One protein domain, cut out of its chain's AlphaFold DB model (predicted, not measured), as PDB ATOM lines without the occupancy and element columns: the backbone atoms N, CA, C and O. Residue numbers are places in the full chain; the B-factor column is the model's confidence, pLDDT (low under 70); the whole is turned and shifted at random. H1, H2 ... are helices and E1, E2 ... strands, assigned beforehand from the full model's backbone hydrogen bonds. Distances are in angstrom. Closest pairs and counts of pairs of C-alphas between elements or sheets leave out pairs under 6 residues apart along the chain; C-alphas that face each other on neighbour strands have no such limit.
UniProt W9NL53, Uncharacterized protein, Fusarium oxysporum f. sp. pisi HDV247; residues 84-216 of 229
ATOM      1  N   MET A  84      43.983-125.329  75.949       88.88
ATOM      2  CA  MET A  84      43.825-126.405  74.976       88.88
ATOM      3  C   MET A  84      45.147-126.691  74.253       88.88
ATOM      4  O   MET A  84      45.933-125.780  73.986       88.88
ATOM      5  N   ASP A  85      45.385-127.961  73.919       87.00
ATOM      6  CA  ASP A  85      46.544-128.341  73.117       87.00
ATOM      7  C   ASP A  85      46.440-127.770  71.695       87.00
ATOM      8  O   ASP A  85      45.354-127.633  71.121       87.00
ATOM      9  N   VAL A  86      47.588-127.459  71.095       83.94
ATOM     10  CA  VAL A  86      47.668-126.893  69.742       83.94
ATOM     11  C   VAL A  86      47.000-127.804  68.703       83.94
ATOM     12  O   VAL A  86      46.386-127.306  67.751       83.94
ATOM     13  N   LEU A  87      47.090-129.126  68.872       83.19
ATOM     14  CA  LEU A  87      46.494-130.106  67.966       83.19
ATOM     15  C   LEU A  87      44.964-130.097  68.021       83.19
ATOM     16  O   LEU A  87      44.330-130.306  66.984       83.19
ATOM     17  N   ASP A  88      44.394-129.796  69.185       86.88
ATOM     18  CA  ASP A  88      42.947-129.734  69.405       86.88
ATOM     19  C   ASP A  88      42.374-128.363  69.018       86.88
ATOM     20  O   ASP A  88      41.252-128.265  68.516       86.88
ATOM     21  N   TYR A  89      43.174-127.302  69.164       88.81
ATOM     22  CA  TYR A  89      42.742-125.934  68.886       88.81
ATOM     23  C   TYR A  89      42.884-125.526  67.404       88.81
ATOM     24  O   TYR A  89      42.081-124.764  66.866       88.81
ATOM     25  N   THR A  90      43.854-126.085  66.671       90.75
ATOM     26  CA  THR A  90      44.040-125.805  65.227       90.75
ATOM     27  C   THR A  90      42.804-126.128  64.353       90.75
ATOM     28  O   THR A  90      42.501-125.368  63.416       90.75
ATOM     29  N   PRO A  91      42.054-127.220  64.604       92.50
ATOM     30  CA  PRO A  91      40.762-127.471  63.968       92.50
ATOM     31  C   PRO A  91      39.739-126.341  64.143       92.50
ATOM     32  O   PRO A  91      39.028-126.040  63.183       92.50
ATOM     33  N   ILE A  92      39.710-125.667  65.299       93.62
ATOM     34  CA  ILE A  92      38.787-124.552  65.576       93.62
ATOM     35  C   ILE A  92      39.082-123.377  64.641       93.62
ATOM     36  O   ILE A  92      38.174-122.903  63.954       93.62
ATOM     37  N   TYR A  93      40.353-122.984  64.481       94.19
ATOM     38  CA  TYR A  93      40.730-121.965  63.488       94.19
ATOM     39  C   TYR A  93      40.291-122.343  62.070       94.19
ATOM     40  O   TYR A  93      39.835-121.502  61.295       94.19
ATOM     41  N   SER A  94      40.410-123.625  61.711       94.50
ATOM     42  CA  SER A  94      39.994-124.111  60.393       94.50
ATOM     43  C   SER A  94      38.476-124.042  60.199       94.50
ATOM     44  O   SER A  94      38.029-123.723  59.096       94.50
ATOM     45  N   ALA A  95      37.692-124.329  61.240       95.62
ATOM     46  CA  ALA A  95      36.238-124.195  61.217       95.62
ATOM     47  C   ALA A  95      35.823-122.728  61.042       95.62
ATOM     48  O   ALA A  95      35.045-122.422  60.141       95.62
ATOM     49  N   VAL A  96      36.432-121.817  61.807       95.31
ATOM     50  CA  VAL A  96      36.169-120.371  61.727       95.31
ATOM     51  C   VAL A  96      36.467-119.832  60.330       95.31
ATOM     52  O   VAL A  96      35.627-119.154  59.748       95.31
ATOM     53  N   ILE A  97      37.605-120.205  59.727       95.06
ATOM     54  CA  ILE A  97      37.938-119.808  58.347       95.06
ATOM     55  C   ILE A  97      36.868-120.286  57.354       95.06
ATOM     56  O   ILE A  97      36.505-119.543  56.441       95.06
ATOM     57  N   LYS A  98      36.381-121.526  57.490       96.38
ATOM     58  CA  LYS A  98      35.362-122.082  56.585       96.38
ATOM     59  C   LYS A  98      34.028-121.357  56.732       96.38
ATOM     60  O   LYS A  98      33.461-120.957  55.719       96.38
ATOM     61  N   ILE A  99      33.570-121.160  57.967       96.25
ATOM     62  CA  ILE A  99      32.307-120.477  58.266       96.25
ATOM     63  C   ILE A  99      32.374-119.026  57.783       96.25
ATOM     64  O   ILE A  99      31.503-118.600  57.035       96.25
ATOM     65  N   ALA A 100      33.455-118.304  58.085       96.25
ATOM     66  CA  ALA A 100      33.641-116.931  57.623       96.25
ATOM     67  C   ALA A 100      33.613-116.823  56.087       96.25
ATOM     68  O   ALA A 100      32.968-115.933  55.537       96.25
ATOM     69  N   ARG A 101      34.249-117.760  55.365       96.25
ATOM     70  CA  ARG A 101      34.171-117.807  53.892       96.25
ATOM     71  C   ARG A 101      32.751-118.059  53.394       96.25
ATOM     72  O   ARG A 101      32.333-117.393  52.452       96.25
ATOM     73  N   ALA A 102      32.030-118.996  54.006       96.25
ATOM     74  CA  ALA A 102      30.644-119.283  53.649       96.25
ATOM     75  C   ALA A 102      29.750-118.055  53.870       96.25
ATOM     76  O   ALA A 102      29.007-117.673  52.971       96.25
ATOM     77  N   MET A 103      29.901-117.371  55.006       96.38
ATOM     78  CA  MET A 103      29.148-116.158  55.320       96.38
ATOM     79  C   MET A 103      29.467-115.007  54.351       96.38
ATOM     80  O   MET A 103      28.563-114.286  53.949       96.38
ATOM     81  N   VAL A 104      30.718-114.853  53.898       96.38
ATOM     82  CA  VAL A 104      31.070-113.853  52.868       96.38
ATOM     83  C   VAL A 104      30.377-114.142  51.537       96.38
ATOM     84  O   VAL A 104      29.896-113.214  50.883       96.38
ATOM     85  N   VAL A 105      30.318-115.411  51.127       96.31
ATOM     86  CA  VAL A 105      29.600-115.818  49.908       96.31
ATOM     87  C   VAL A 105      28.105-115.569  50.070       96.31
ATOM     88  O   VAL A 105      27.501-114.963  49.189       96.31
ATOM     89  N   TYR A 106      27.533-115.958  51.209       95.44
ATOM     90  CA  TYR A 106      26.116-115.766  51.496       95.44
ATOM     91  C   TYR A 106      25.731-114.280  51.535       95.44
ATOM     92  O   TYR A 106      24.800-113.876  50.844       95.44
ATOM     93  N   GLN A 107      26.508-113.425  52.207       95.38
ATOM     94  CA  GLN A 107      26.264-111.978  52.198       95.38
ATOM     95  C   GLN A 107      26.370-111.393  50.786       95.38
ATOM     96  O   GLN A 107      25.568-110.547  50.408       95.38
ATOM     97  N   SER A 108      27.344-111.846  49.992       96.12
ATOM     98  CA  SER A 108      27.493-111.385  48.604       96.12
ATOM     99  C   SER A 108      26.303-111.794  47.734       96.12
ATOM    100  O   SER A 108      25.903-111.045  46.846       96.12
ATOM    101  N   TYR A 109      25.725-112.967  48.002       95.06
ATOM    102  CA  TYR A 109      24.500-113.420  47.360       95.06
ATOM    103  C   TYR A 109      23.311-112.535  47.724       95.06
ATOM    104  O   TYR A 109      22.661-112.020  46.819       95.06
ATOM    105  N   VAL A 110      23.085-112.286  49.016       93.19
ATOM    106  CA  VAL A 110      22.000-111.412  49.490       93.19
ATOM    107  C   VAL A 110      22.134-109.995  48.916       93.19
ATOM    108  O   VAL A 110      21.158-109.445  48.413       93.19
ATOM    109  N   GLU A 111      23.345-109.424  48.908       94.06
ATOM    110  CA  GLU A 111      23.614-108.103  48.319       94.06
ATOM    111  C   GLU A 111      23.286-108.055  46.822       94.06
ATOM    112  O   GLU A 111      22.653-107.102  46.367       94.06
ATOM    113  N   ARG A 112      23.665-109.091  46.060       95.25
ATOM    114  CA  ARG A 112      23.337-109.160  44.630       95.25
ATOM    115  C   ARG A 112      21.835-109.290  44.403       95.25
ATOM    116  O   ARG A 112      21.316-108.640  43.506       95.25
ATOM    117  N   GLN A 113      21.135-110.116  45.181       93.75
ATOM    118  CA  GLN A 113      19.685-110.272  45.030       93.75
ATOM    119  C   GLN A 113      18.952-108.954  45.295       93.75
ATOM    120  O   GLN A 113      18.092-108.560  44.513       93.75
ATOM    121  N   ALA A 114      19.351-108.219  46.336       93.12
ATOM    122  CA  ALA A 114      18.802-106.894  46.610       93.12
ATOM    123  C   ALA A 114      19.080-105.893  45.470       93.12
ATOM    124  O   ALA A 114      18.222-105.076  45.135       93.12
ATOM    125  N   GLU A 115      20.263-105.963  44.851       94.69
ATOM    126  CA  GLU A 115      20.611-105.141  43.688       94.69
ATOM    127  C   GLU A 115      19.756-105.484  42.460       94.69
ATOM    128  O   GLU A 115      19.231-104.566  41.835       94.69
ATOM    129  N   VAL A 116      19.565-106.774  42.161       95.31
ATOM    130  CA  VAL A 116      18.706-107.246  41.061       95.31
ATOM    131  C   VAL A 116      17.267-106.780  41.264       95.31
ATOM    132  O   VAL A 116      16.687-106.218  40.345       95.31
ATOM    133  N   VAL A 117      16.704-106.921  42.470       95.12
ATOM    134  CA  VAL A 117      15.338-106.453  42.774       95.12
ATOM    135  C   VAL A 117      15.203-104.946  42.545       95.12
ATOM    136  O   VAL A 117      14.230-104.492  41.944       95.12
ATOM    137  N   ARG A 118      16.193-104.156  42.978       94.44
ATOM    138  CA  ARG A 118      16.194-102.705  42.764       94.44
ATOM    139  C   ARG A 118      16.295-102.348  41.280       94.44
ATOM    140  O   ARG A 118      15.576-101.463  40.833       94.44
ATOM    141  N   LEU A 119      17.190-103.001  40.536       94.50
ATOM    142  CA  LEU A 119      17.355-102.768  39.100       94.50
ATOM    143  C   LEU A 119      16.103-103.178  38.328       94.50
ATOM    144  O   LEU A 119      15.650-102.398  37.500       94.50
ATOM    145  N   LYS A 120      15.483-104.312  38.673       93.81
ATOM    146  CA  LYS A 120      14.209-104.743  38.090       93.81
ATOM    147  C   LYS A 120      13.162-103.643  38.220       93.81
ATOM    148  O   LYS A 120      12.534-103.297  37.231       93.81
ATOM    149  N   GLN A 121      13.002-103.048  39.405       92.06
ATOM    150  CA  GLN A 121      12.026-101.970  39.591       92.06
ATOM    151  C   GLN A 121      12.326-100.754  38.703       92.06
ATOM    152  O   GLN A 121      11.409-100.184  38.122       92.06
ATOM    153  N   VAL A 122      13.600-100.378  38.564       93.56
ATOM    154  CA  VAL A 122      14.009 -99.280  37.677       93.56
ATOM    155  C   VAL A 122      13.688 -99.606  36.216       93.56
ATOM    156  O   VAL A 122      13.093 -98.774  35.542       93.56
ATOM    157  N   LYS A 123      13.996-100.826  35.753       90.75
ATOM    158  CA  LYS A 123      13.679-101.285  34.391       90.75
ATOM    159  C   LYS A 123      12.178-101.313  34.123       90.75
ATOM    160  O   LYS A 123      11.738-100.831  33.089       90.75
ATOM    161  N   MET A 124      11.383-101.784  35.083       88.62
ATOM    162  CA  MET A 124       9.920-101.772  34.991       88.62
ATOM    163  C   MET A 124       9.359-100.350  34.868       88.62
ATOM    164  O   MET A 124       8.405-100.121  34.127       88.62
ATOM    165  N   ASP A 125       9.937 -99.387  35.590       90.38
ATOM    166  CA  ASP A 125       9.542 -97.980  35.506       90.38
ATOM    167  C   ASP A 125       9.997 -97.331  34.181       90.38
ATOM    168  O   ASP A 125       9.327 -96.426  33.679       90.38
ATOM    169  N   GLU A 126      11.131 -97.759  33.616       88.88
ATOM    170  CA  GLU A 126      11.640 -97.328  32.304       88.88
ATOM    171  C   GLU A 126      10.766 -97.871  31.160       88.88
ATOM    172  O   GLU A 126      10.270 -97.081  30.355       88.88
ATOM    173  N   GLN A 127      10.462 -99.174  31.158       87.00
ATOM    174  CA  GLN A 127       9.568 -99.824  30.185       87.00
ATOM    175  C   GLN A 127       8.179 -99.172  30.152       87.00
ATOM    176  O   GLN A 127       7.668 -98.828  29.082       87.00
ATOM    177  N   GLN A 128       7.596 -98.898  31.326       86.31
ATOM    178  CA  GLN A 128       6.311 -98.200  31.431       86.31
ATOM    179  C   GLN A 128       6.334 -96.794  30.817       86.31
ATOM    180  O   GLN A 128       5.312 -96.336  30.305       86.31
ATOM    181  N   ARG A 129       7.464 -96.078  30.900       87.12
ATOM    182  CA  ARG A 129       7.594 -94.707  30.378       87.12
ATOM    183  C   ARG A 129       7.854 -94.669  28.877       87.12
ATOM    184  O   ARG A 129       7.357 -93.754  28.224       87.12
ATOM    185  N   GLU A 130       8.657 -95.595  28.361       85.50
ATOM    186  CA  GLU A 130       9.117 -95.574  26.968       85.50
ATOM    187  C   GLU A 130       8.178 -96.320  26.015       85.50
ATOM    188  O   GLU A 130       7.836 -95.786  24.961       85.50
ATOM    189  N   ASP A 131       7.732 -97.519  26.397       78.62
ATOM    190  CA  ASP A 131       6.963 -98.427  25.533       78.62
ATOM    191  C   ASP A 131       5.524 -98.649  26.042       78.62
ATOM    192  O   ASP A 131       4.652 -99.142  25.330       78.62
ATOM    193  N   GLY A 132       5.234 -98.260  27.291       76.31
ATOM    194  CA  GLY A 132       3.941 -98.530  27.934       76.31
ATOM    195  C   GLY A 132       3.690-100.023  28.183       76.31
ATOM    196  O   GLY A 132       2.575-100.407  28.547       76.31
ATOM    197  N   SER A 133       4.712-100.855  27.980       73.69
ATOM    198  CA  SER A 133       4.717-102.285  28.245       73.69
ATOM    199  C   SER A 133       5.184-102.576  29.675       73.69
ATOM    200  O   SER A 133       5.771-101.740  30.364       73.69
ATOM    201  N   LEU A 134       4.823-103.762  30.156       77.94
ATOM    202  CA  LEU A 134       5.100-104.261  31.501       77.94
ATOM    203  C   LEU A 134       5.565-105.715  31.372       77.94
ATOM    204  O   LEU A 134       4.866-106.637  31.798       77.94
ATOM    205  N   ASP A 135       6.702-105.926  30.709       88.31
ATOM    206  CA  ASP A 135       7.298-107.258  30.612       88.31
ATOM    207  C   ASP A 135       8.241-107.498  31.795       88.31
ATOM    208  O   ASP A 135       9.438-107.210  31.773       88.31
ATOM    209  N   GLU A 136       7.670-108.081  32.850       88.56
ATOM    210  CA  GLU A 136       8.412-108.441  34.056       88.56
ATOM    211  C   GLU A 136       9.588-109.386  33.810       88.56
ATOM    212  O   GLU A 136      10.525-109.408  34.616       88.56
ATOM    213  N   ARG A 137       9.521-110.211  32.761       90.12
ATOM    214  CA  ARG A 137      10.558-111.190  32.459       90.12
ATOM    215  C   ARG A 137      11.741-110.517  31.784       90.12
ATOM    216  O   ARG A 137      12.868-110.760  32.203       90.12
ATOM    217  N   GLU A 138      11.484-109.656  30.808       90.25
ATOM    218  CA  GLU A 138      12.525-108.856  30.163       90.25
ATOM    219  C   GLU A 138      13.234-107.960  31.187       90.25
ATOM    220  O   GLU A 138      14.457-108.015  31.315       90.25
ATOM    221  N   ALA A 139      12.475-107.258  32.038       89.31
ATOM    222  CA  ALA A 139      13.045-106.436  33.106       89.31
ATOM    223  C   ALA A 139      13.883-107.248  34.110       89.31
ATOM    224  O   ALA A 139      14.862-106.739  34.659       89.31
ATOM    225  N   GLN A 140      13.507-108.505  34.375       91.62
ATOM    226  CA  GLN A 140      14.287-109.408  35.224       91.62
ATOM    227  C   GLN A 140      15.601-109.823  34.551       91.62
ATOM    228  O   GLN A 140      16.647-109.776  35.198       91.62
ATOM    229  N   GLU A 141      15.553-110.240  33.286       92.56
ATOM    230  CA  GLU A 141      16.726-110.690  32.528       92.56
ATOM    231  C   GLU A 141      17.746-109.541  32.391       92.56
ATOM    232  O   GLU A 141      18.914-109.710  32.751       92.56
ATOM    233  N   GLU A 142      17.296-108.334  32.036       91.81
ATOM    234  CA  GLU A 142      18.155-107.146  31.972       91.81
ATOM    235  C   GLU A 142      18.747-106.759  33.334       91.81
ATOM    236  O   GLU A 142      19.937-106.446  33.443       91.81
ATOM    237  N   ALA A 143      17.941-106.799  34.402       92.94
ATOM    238  CA  ALA A 143      18.420-106.500  35.748       92.94
ATOM    239  C   ALA A 143      19.493-107.495  36.213       92.94
ATOM    240  O   ALA A 143      20.436-107.110  36.907       92.94
ATOM    241  N   GLU A 144      19.377-108.772  35.844       91.94
ATOM    242  CA  GLU A 144      20.376-109.791  36.165       91.94
ATOM    243  C   GLU A 144      21.693-109.607  35.404       91.94
ATOM    244  O   GLU A 144      22.758-109.870  35.988       91.94
ATOM    245  N   GLU A 145      21.623-109.165  34.145       92.38
ATOM    246  CA  GLU A 145      22.779-108.848  33.303       92.38
ATOM    247  C   GLU A 145      23.507-107.581  33.769       92.38
ATOM    248  O   GLU A 145      24.742-107.556  33.806       92.38
ATOM    249  N   GLU A 146      22.759-106.550  34.171       93.25
ATOM    250  CA  GLU A 146      23.314-105.278  34.638       93.25
ATOM    251  C   GLU A 146      23.834-105.352  36.086       93.25
ATOM    252  O   GLU A 146      24.801-104.667  36.443       93.25
ATOM    253  N   ALA A 147      23.242-106.209  36.926       93.75
ATOM    254  CA  ALA A 147      23.642-106.357  38.321       93.75
ATOM    255  C   ALA A 147      25.124-106.723  38.482       93.75
ATOM    256  O   ALA A 147      25.729-107.477  37.709       93.75
ATOM    257  N   THR A 148      25.721-106.255  39.582       94.56
ATOM    258  CA  THR A 148      27.130-106.512  39.857       94.56
ATOM    259  C   THR A 148      27.409-108.019  39.915       94.56
ATOM    260  O   THR A 148      26.778-108.787  40.645       94.56
ATOM    261  N   SER A 149      28.429-108.456  39.170       94.19
ATOM    262  CA  SER A 149      28.870-109.855  39.182       94.19
ATOM    263  C   SER A 149      29.180-110.347  40.600       94.19
ATOM    264  O   SER A 149      29.968-109.732  41.329       94.19
ATOM    265  N   MET A 150      28.655-111.528  40.946       94.12
ATOM    266  CA  MET A 150      28.909-112.213  42.219       94.12
ATOM    267  C   MET A 150      30.403-112.275  42.562       94.12
ATOM    268  O   MET A 150      30.822-111.963  43.677       94.12
ATOM    269  N   PHE A 151      31.240-112.615  41.577       94.25
ATOM    270  CA  PHE A 151      32.687-112.709  41.761       94.25
ATOM    271  C   PHE A 151      33.318-111.372  42.145       94.25
ATOM    272  O   PHE A 151      34.291-111.352  42.899       94.25
ATOM    273  N   ARG A 152      32.775-110.252  41.655       95.44
ATOM    274  CA  ARG A 152      33.269-108.909  41.972       95.44
ATOM    275  C   ARG A 152      32.936-108.531  43.414       95.44
ATOM    276  O   ARG A 152      33.822-108.026  44.107       95.44
ATOM    277  N   ILE A 153      31.721-108.832  43.877       95.88
ATOM    278  CA  ILE A 153      31.288-108.599  45.265       95.88
ATOM    279  C   ILE A 153      32.137-109.439  46.229       95.88
ATOM    280  O   ILE A 153      32.782-108.892  47.129       95.88
ATOM    281  N   VAL A 154      32.240-110.750  45.974       95.75
ATOM    282  CA  VAL A 154      33.044-111.669  46.794       95.75
ATOM    283  C   VAL A 154      34.513-111.250  46.799       95.75
ATOM    284  O   VAL A 154      35.104-111.123  47.870       95.75
ATOM    285  N   ARG A 155      35.119-110.977  45.631       94.31
ATOM    286  CA  ARG A 155      36.530-110.558  45.536       94.31
ATOM    287  C   ARG A 155      36.790-109.289  46.347       94.31
ATOM    288  O   ARG A 155      37.792-109.241  47.056       94.31
ATOM    289  N   LYS A 156      35.891-108.300  46.284       93.81
ATOM    290  CA  LYS A 156      35.994-107.053  47.056       93.81
ATOM    291  C   LYS A 156      36.022-107.322  48.562       93.81
ATOM    292  O   LYS A 156      36.887-106.788  49.249       93.81
ATOM    293  N   LYS A 157      35.116-108.158  49.079       94.31
ATOM    294  CA  LYS A 157      35.090-108.531  50.507       94.31
ATOM    295  C   LYS A 157      36.322-109.346  50.895       94.31
ATOM    296  O   LYS A 157      36.963-109.060  51.903       94.31
ATOM    297  N   VAL A 158      36.706-110.306  50.053       92.62
ATOM    298  CA  VAL A 158      37.839-111.189  50.326       92.62
ATOM    299  C   VAL A 158      39.146-110.410  50.440       92.62
ATOM    300  O   VAL A 158      39.868-110.585  51.416       92.62
ATOM    301  N   GLN A 159      39.417-109.519  49.485       89.88
ATOM    302  CA  GLN A 159      40.608-108.664  49.496       89.88
ATOM    303  C   GLN A 159      40.617-107.667  50.656       89.88
ATOM    304  O   GLN A 159      41.682-107.216  51.065       89.88
ATOM    305  N   ARG A 160      39.437-107.297  51.162       89.56
ATOM    306  CA  ARG A 160      39.302-106.328  52.246       89.56
ATOM    307  C   ARG A 160      39.610-106.934  53.614       89.56
ATOM    308  O   ARG A 160      40.269-106.265  54.399       89.56
ATOM    309  N   PHE A 161      39.121-108.143  53.906       90.69
ATOM    310  CA  PHE A 161      39.227-108.706  55.262       90.69
ATOM    311  C   PHE A 161      39.353-110.235  55.362       90.69
ATOM    312  O   PHE A 161      39.367-110.762  56.468       90.69
ATOM    313  N   MET A 162      39.450-110.983  54.252       93.25
ATOM    314  CA  MET A 162      39.594-112.457  54.281       93.25
ATOM    315  C   MET A 162      40.943-112.972  53.779       93.25
ATOM    316  O   MET A 162      41.130-114.192  53.675       93.25
ATOM    317  N   THR A 163      41.867-112.084  53.433       87.31
ATOM    318  CA  THR A 163      43.230-112.424  53.017       87.31
ATOM    319  C   THR A 163      44.228-111.972  54.060       87.31
ATOM    320  O   THR A 163      43.976-111.012  54.778       87.31
ATOM    321  N   VAL A 164      45.385-112.633  54.100       83.56
ATOM    322  CA  VAL A 164      46.530-112.080  54.819       83.56
ATOM    323  C   VAL A 164      46.954-110.812  54.087       83.56
ATOM    324  O   VAL A 164      47.259-110.853  52.893       83.56
ATOM    325  N   THR A 165      46.916-109.701  54.803       75.56
ATOM    326  CA  THR A 165      47.384-108.391  54.398       75.56
ATOM    327  C   THR A 165      48.795-108.533  53.817       75.56
ATOM    328  O   THR A 165      49.713-108.962  54.527       75.56
ATOM    329  N   PRO A 166      48.992-108.249  52.513       59.50
ATOM    330  CA  PRO A 166      50.330-108.231  51.934       59.50
ATOM    331  C   PRO A 166      51.154-107.159  52.655       59.50
ATOM    332  O   PRO A 166      50.582-106.258  53.243       59.50
ATOM    333  N   GLY A 167      52.484-107.231  52.645       57.75
ATOM    334  CA  GLY A 167      53.357-106.319  53.409       57.75
ATOM    335  C   GLY A 167      53.345-104.835  52.984       57.75
ATOM    336  O   GLY A 167      54.379-104.178  53.053       57.75
ATOM    337  N   ASN A 168      52.223-104.292  52.499       66.31
ATOM    338  CA  ASN A 168      52.044-102.873  52.243       66.31
ATOM    339  C   ASN A 168      51.971-102.111  53.577       66.31
ATOM    340  O   ASN A 168      51.117-102.348  54.422       66.31
ATOM    341  N   ALA A 169      52.840-101.115  53.742       62.69
ATOM    342  CA  ALA A 169      52.999-100.371  54.995       62.69
ATOM    343  C   ALA A 169      51.745 -99.609  55.487       62.69
ATOM    344  O   ALA A 169      51.773 -99.027  56.565       62.69
ATOM    345  N   ARG A 170      50.667 -99.560  54.691       66.38
ATOM    346  CA  ARG A 170      49.423 -98.837  55.003       66.38
ATOM    347  C   ARG A 170      48.231 -99.738  55.318       66.38
ATOM    348  O   ARG A 170      47.183 -99.201  55.664       66.38
ATOM    349  N   ALA A 171      48.327-101.052  55.123       72.06
ATOM    350  CA  ALA A 171      47.205-101.915  55.456       72.06
ATOM    351  C   ALA A 171      47.309-102.381  56.902       72.06
ATOM    352  O   ALA A 171      48.355-102.831  57.369       72.06
ATOM    353  N   GLU A 172      46.193-102.245  57.599       81.38
ATOM    354  CA  GLU A 172      46.044-102.673  58.977       81.38
ATOM    355  C   GLU A 172      45.649-104.154  58.998       81.38
ATOM    356  O   GLU A 172      44.833-104.573  58.170       81.38
ATOM    357  N   PRO A 173      46.195-104.951  59.932       86.25
ATOM    358  CA  PRO A 173      45.846-106.357  60.033       86.25
ATOM    359  C   PRO A 173      44.371-106.529  60.400       86.25
ATOM    360  O   PRO A 173      43.764-105.699  61.074       86.25
ATOM    361  N   THR A 174      43.799-107.648  59.982       90.75
ATOM    362  CA  THR A 174      42.415-108.035  60.273       90.75
ATOM    363  C   THR A 174      42.373-109.241  61.215       90.75
ATOM    364  O   THR A 174      43.378-109.939  61.374       90.75
ATOM    365  N   PRO A 175      41.225-109.574  61.830       91.69
ATOM    366  CA  PRO A 175      41.084-110.820  62.580       91.69
ATOM    367  C   PRO A 175      41.504-112.052  61.770       91.69
ATOM    368  O   PRO A 175      42.133-112.967  62.299       91.69
ATOM    369  N   MET A 176      41.218-112.060  60.466       94.00
ATOM    370  CA  MET A 176      41.585-113.167  59.590       94.00
ATOM    371  C   MET A 176      43.099-113.284  59.393       94.00
ATOM    372  O   MET A 176      43.597-114.410  59.362       94.00
ATOM    373  N   ASP A 177      43.842-112.172  59.326       91.00
ATOM    374  CA  ASP A 177      45.313-112.188  59.313       91.00
ATOM    375  C   ASP A 177      45.875-113.005  60.474       91.00
ATOM    376  O   ASP A 177      46.732-113.876  60.287       91.00
ATOM    377  N   TRP A 178      45.369-112.726  61.674       90.56
ATOM    378  CA  TRP A 178      45.789-113.392  62.895       90.56
ATOM    379  C   TRP A 178      45.427-114.879  62.871       90.56
ATOM    380  O   TRP A 178      46.291-115.732  63.079       90.56
ATOM    381  N   ILE A 179      44.182-115.210  62.511       93.50
ATOM    382  CA  ILE A 179      43.688-116.596  62.468       93.50
ATOM    383  C   ILE A 179      44.477-117.440  61.457       93.50
ATOM    384  O   ILE A 179      44.834-118.585  61.750       93.50
ATOM    385  N   TYR A 180      44.795-116.902  60.273       93.75
ATOM    386  CA  TYR A 180      45.614-117.621  59.294       93.75
ATOM    387  C   TYR A 180      47.032-117.878  59.810       93.75
ATOM    388  O   TYR A 180      47.542-118.990  59.630       93.75
ATOM    389  N   LYS A 181      47.661-116.892  60.462       90.75
ATOM    390  CA  LYS A 181      48.993-117.043  61.067       90.75
ATOM    391  C   LYS A 181      48.975-118.088  62.182       90.75
ATOM    392  O   LYS A 181      49.766-119.029  62.128       90.75
ATOM    393  N   ALA A 182      48.024-117.991  63.111       90.38
ATOM    394  CA  ALA A 182      47.863-118.927  64.221       90.38
ATOM    395  C   ALA A 182      47.631-120.365  63.731       90.38
ATOM    396  O   ALA A 182      48.309-121.295  64.171       90.38
ATOM    397  N   ARG A 183      46.749-120.559  62.739       93.06
ATOM    398  CA  ARG A 183      46.518-121.870  62.114       93.06
ATOM    399  C   ARG A 183      47.768-122.422  61.436       93.06
ATOM    400  O   ARG A 183      48.052-123.613  61.550       93.06
ATOM    401  N   THR A 184      48.481-121.585  60.686       91.50
ATOM    402  CA  THR A 184      49.689-122.006  59.959       91.50
ATOM    403  C   THR A 184      50.775-122.429  60.939       91.50
ATOM    404  O   THR A 184      51.392-123.478  60.758       91.50
ATOM    405  N   TYR A 185      50.942-121.669  62.020       89.12
ATOM    406  CA  TYR A 185      51.857-122.004  63.100       89.12
ATOM    407  C   TYR A 185      51.463-123.308  63.812       89.12
ATOM    408  O   TYR A 185      52.300-124.195  63.972       89.12
ATOM    409  N   GLY A 186      50.182-123.493  64.145       87.94
ATOM    410  CA  GLY A 186      49.695-124.739  64.744       87.94
ATOM    411  C   GLY A 186      49.912-125.965  63.848       87.94
ATOM    412  O   GLY A 186      50.328-127.027  64.313       87.94
ATOM    413  N   MET A 187      49.738-125.809  62.532       87.88
ATOM    414  CA  MET A 187      50.058-126.865  61.568       87.88
ATOM    415  C   MET A 187      51.565-127.149  61.494       87.88
ATOM    416  O   MET A 187      51.959-128.309  61.390       87.88
ATOM    417  N   HIS A 188      52.410-126.118  61.577       87.31
ATOM    418  CA  HIS A 188      53.864-126.280  61.627       87.31
ATOM    419  C   HIS A 188      54.298-127.069  62.870       87.31
ATOM    420  O   HIS A 188      55.093-128.000  62.751       87.31
ATOM    421  N   ILE A 189      53.723-126.766  64.042       84.81
ATOM    422  CA  ILE A 189      53.924-127.553  65.268       84.81
ATOM    423  C   ILE A 189      53.517-129.003  65.025       84.81
ATOM    424  O   ILE A 189      54.301-129.905  65.291       84.81
ATOM    425  N   ARG A 190      52.331-129.249  64.465       81.62
ATOM    426  CA  ARG A 190      51.848-130.611  64.203       81.62
ATOM    427  C   ARG A 190      52.772-131.424  63.293       81.62
ATOM    428  O   ARG A 190      52.912-132.624  63.501       81.62
ATOM    429  N   ILE A 191      53.349-130.796  62.271       80.88
ATOM    430  CA  ILE A 191      54.249-131.467  61.322       80.88
ATOM    431  C   ILE A 191      55.607-131.758  61.971       80.88
ATOM    432  O   ILE A 191      56.158-132.836  61.757       80.88
ATOM    433  N   ASN A 192      56.131-130.815  62.755       81.06
ATOM    434  CA  ASN A 192      57.498-130.880  63.275       81.06
ATOM    435  C   ASN A 192      57.613-131.448  64.691       81.06
ATOM    436  O   ASN A 192      58.719-131.766  65.118       81.06
ATOM    437  N   THR A 193      56.506-131.589  65.422       75.69
ATOM    438  CA  THR A 193      56.499-132.223  66.744       75.69
ATOM    439  C   THR A 193      56.552-133.736  66.558       75.69
ATOM    440  O   THR A 193      55.599-134.314  66.019       75.69
ATOM    441  N   PRO A 194      57.630-134.414  66.996       65.94
ATOM    442  CA  PRO A 194      57.704-135.864  66.928       65.94
ATOM    443  C   PRO A 194      56.536-136.467  67.707       65.94
ATOM    444  O   PRO A 194      56.269-136.078  68.846       65.94
ATOM    445  N   ALA A 195      55.827-137.423  67.105       59.59
ATOM    446  CA  ALA A 195      54.749-138.116  67.797       59.59
ATOM    447  C   ALA A 195      55.293-138.726  69.096       59.59
ATOM    448  O   ALA A 195      56.279-139.460  69.049       59.59
ATOM    449  N   GLY A 196      54.635-138.455  70.229       49.78
ATOM    450  CA  GLY A 196      55.020-138.996  71.531       49.78
ATOM    451  C   GLY A 196      55.353-140.488  71.437       49.78
ATOM    452  O   GLY A 196      54.516-141.328  71.070       49.78
ATOM    453  N   GLY A 197      56.618-140.791  71.702       54.62
ATOM    454  CA  GLY A 197      57.203-142.115  71.622       54.62
ATOM    455  C   GLY A 197      58.555-142.080  72.309       54.62
ATOM    456  O   GLY A 197      59.418-141.280  71.959       54.62
ATOM    457  N   THR A 198      58.742-142.926  73.315       50.12
ATOM    458  CA  THR A 198      60.041-143.047  73.970       50.12
ATOM    459  C   THR A 198      61.023-143.654  72.973       50.12
ATOM    460  O   THR A 198      60.819-144.768  72.482       50.12
ATOM    461  N   ILE A 199      62.063-142.895  72.639       59.97
ATOM    462  CA  ILE A 199      63.183-143.391  71.848       59.97
ATOM    463  C   ILE A 199      64.068-144.180  72.807       59.97
ATOM    464  O   ILE A 199      64.694-143.606  73.698       59.97
ATOM    465  N   TYR A 200      64.097-145.500  72.645       55.34
ATOM    466  CA  TYR A 200      64.989-146.355  73.420       55.34
ATOM    467  C   TYR A 200      66.231-146.684  72.601       55.34
ATOM    468  O   TYR A 200      66.138-147.089  71.435       55.34
ATOM    469  N   TRP A 201      67.383-146.560  73.252       64.88
ATOM    470  CA  TRP A 201      68.669-147.003  72.737       64.88
ATOM    471  C   TRP A 201      68.914-148.434  73.213       64.88
ATOM    472  O   TRP A 201      68.891-148.706  74.412       64.88
ATOM    473  N   VAL A 202      69.129-149.362  72.281       60.53
ATOM    474  CA  VAL A 202      69.581-150.724  72.599       60.53
ATOM    475  C   VAL A 202      70.771-151.034  71.700       60.53
ATOM    476  O   VAL A 202      70.594-151.416  70.543       60.53
ATOM    477  N   GLY A 203      71.983-150.831  72.223       70.81
ATOM    478  CA  GLY A 203      73.221-150.984  71.453       70.81
ATOM    479  C   GLY A 203      73.270-150.040  70.245       70.81
ATOM    480  O   GLY A 203      73.113-148.832  70.390       70.81
ATOM    481  N   ASP A 204      73.444-150.598  69.046       71.69
ATOM    482  CA  ASP A 204      73.503-149.889  67.758       71.69
ATOM    483  C   ASP A 204      72.122-149.644  67.109       71.69
ATOM    484  O   ASP A 204      72.025-149.283  65.927       71.69
ATOM    485  N   ARG A 205      71.037-149.874  67.865       59.09
ATOM    486  CA  ARG A 205      69.659-149.819  67.366       59.09
ATOM    487  C   ARG A 205      68.838-148.759  68.071       59.09
ATOM    488  O   ARG A 205      68.773-148.704  69.299       59.09
ATOM    489  N   ILE A 206      68.115-147.995  67.259       68.81
ATOM    490  CA  ILE A 206      67.104-147.048  67.723       68.81
ATOM    491  C   ILE A 206      65.742-147.732  67.623       68.81
ATOM    492  O   ILE A 206      65.366-148.241  66.557       68.81
ATOM    493  N   LYS A 207      65.005-147.759  68.739       60.12
ATOM    494  CA  LYS A 207      63.622-148.242  68.798       60.12
ATOM    495  C   LYS A 207      62.661-147.075  68.969       60.12
ATOM    496  O   LYS A 207      62.743-146.341  69.948       60.12
ATOM    497  N   HIS A 208      61.712-146.965  68.043       54.41
ATOM    498  CA  HIS A 208      60.579-146.052  68.140       54.41
ATOM    499  C   HIS A 208      59.282-146.835  67.889       54.41
ATOM    500  O   HIS A 208      59.045-147.350  66.791       54.41
ATOM    501  N   ARG A 209      58.443-146.957  68.926       65.50
ATOM    502  CA  ARG A 209      57.241-147.816  68.941       65.50
ATOM    503  C   ARG A 209      57.558-149.260  68.502       65.50
ATOM    504  O   ARG A 209      58.309-149.943  69.188       65.50
ATOM    505  N   ARG A 210      56.991-149.743  67.384       53.53
ATOM    506  CA  ARG A 210      57.193-151.113  66.855       53.53
ATOM    507  C   ARG A 210      58.352-151.226  65.856       53.53
ATOM    508  O   ARG A 210      58.633-152.317  65.369       53.53
ATOM    509  N   SER A 211      59.028-150.121  65.553       56.31
ATOM    510  CA  SER A 211      60.058-150.055  64.517       56.31
ATOM    511  C   SER A 211      61.445-150.019  65.156       56.31
ATOM    512  O   SER A 211      61.724-149.167  65.997       56.31
ATOM    513  N   THR A 212      62.319-150.943  64.754       57.56
ATOM    514  CA  THR A 212      63.729-150.989  65.180       57.56
ATOM    515  C   THR A 212      64.618-150.781  63.960       57.56
ATOM    516  O   THR A 212      64.433-151.478  62.960       57.56
ATOM    517  N   ARG A 213      65.584-149.857  64.019       60.25
ATOM    518  CA  ARG A 213      66.497-149.585  62.895       60.25
ATOM    519  C   ARG A 213      67.953-149.525  63.355       60.25
ATOM    520  O   ARG A 213      68.234-149.023  64.439       60.25
ATOM    521  N   VAL A 214      68.852-150.072  62.533       63.62
ATOM    522  CA  VAL A 214      70.304-150.130  62.782       63.62
ATOM    523  C   VAL A 214      70.964-148.891  62.182       63.62
ATOM    524  O   VAL A 214      70.737-148.582  61.008       63.62
ATOM    525  N   ILE A 215      71.779-148.194  62.974       56.47
ATOM    526  CA  ILE A 215      72.371-146.889  62.626       56.47
ATOM    527  C   ILE A 215      73.267-146.976  61.374       56.47
ATOM    528  O   ILE A 215      73.242-146.082  60.531       56.47
ATOM    529  N   GLY A 216      73.967-148.097  61.174       55.16
ATOM    530  CA  GLY A 216      74.917-148.289  60.068       55.16
ATOM    531  C   GLY A 216      74.328-148.394  58.651       55.16
ATOM    532  O   GLY A 216      75.092-148.520  57.700       55.16
TER     533      GLY A 216
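What this domain is: This is residues 84 to 216 of the 229 residues of an uncharacterized protein of Fusarium oxysporum f. sp. pisi HDV247 (UniProt W9NL53). A small sheet of three strands, E1 to E3, sits at one end of a rod-like shape, well away from the helices; the rest is one long helix, H1, with the shorter H2, H3 and H4 packed in turn along it as the chain comes back. The printed part has 133 residues, in the order H1 H2 H3 H4 E1 E2 E3, mostly helix. The sheet, in order E1 - E2 - E3, is antiparallel. The whole is extended, with a radius of gyration of the C-alphas of 27.6 A and spans of 97 by 37 by 30 A.

Where its parts are: E1 is residues 200 to 202, E2 205 to 208 and E3 211 to 214, ending at C-alpha 214 (70.304, -150.130, 62.782). H1, residues 86 to 130, begins at C-alpha 86 (47.668, -126.893, 69.742) and is 65.5 A long. H2 is residues 136 to 146, 15.2 A; H3 150 to 162, 16.1 A; H4 175 to 192, 25.9 A.

How they stand to each other: The strands form a meander, each the antiparallel neighbour of the one before. N 200 and O 207 are 3.1 A apart, N 206 and O 213 3.0 A, both within hydrogen-bond range. The helices are not on the sheet. H1, the hub, runs opposite ways to the helices it touches: H4 at a shallow tilt of 35.0 degrees, only just short of steep, closest C-alphas Thr 90 and Arg 183, 5.6 A; H3 at a steep 40 degrees, Ser 108 and Ile 153, 5.8 A; H2 at a steep 53 degrees, Leu 119 and Ala 143, 5.1 A. H2 and H4 are apart. Every O i to N i+4 pair is within hydrogen-bond range in H2, H3 and H4, and 39 of 41 in H1.

The domain as a whole: The C-alphas farthest apart, Gly 132 and Gly 203, are 97.2 A apart. The printed part has no cut. The link from H3 to H4 is long, 12 residues. Confidence is under 70 at residues 166 to 170, 194 to 202 and 205 to 216.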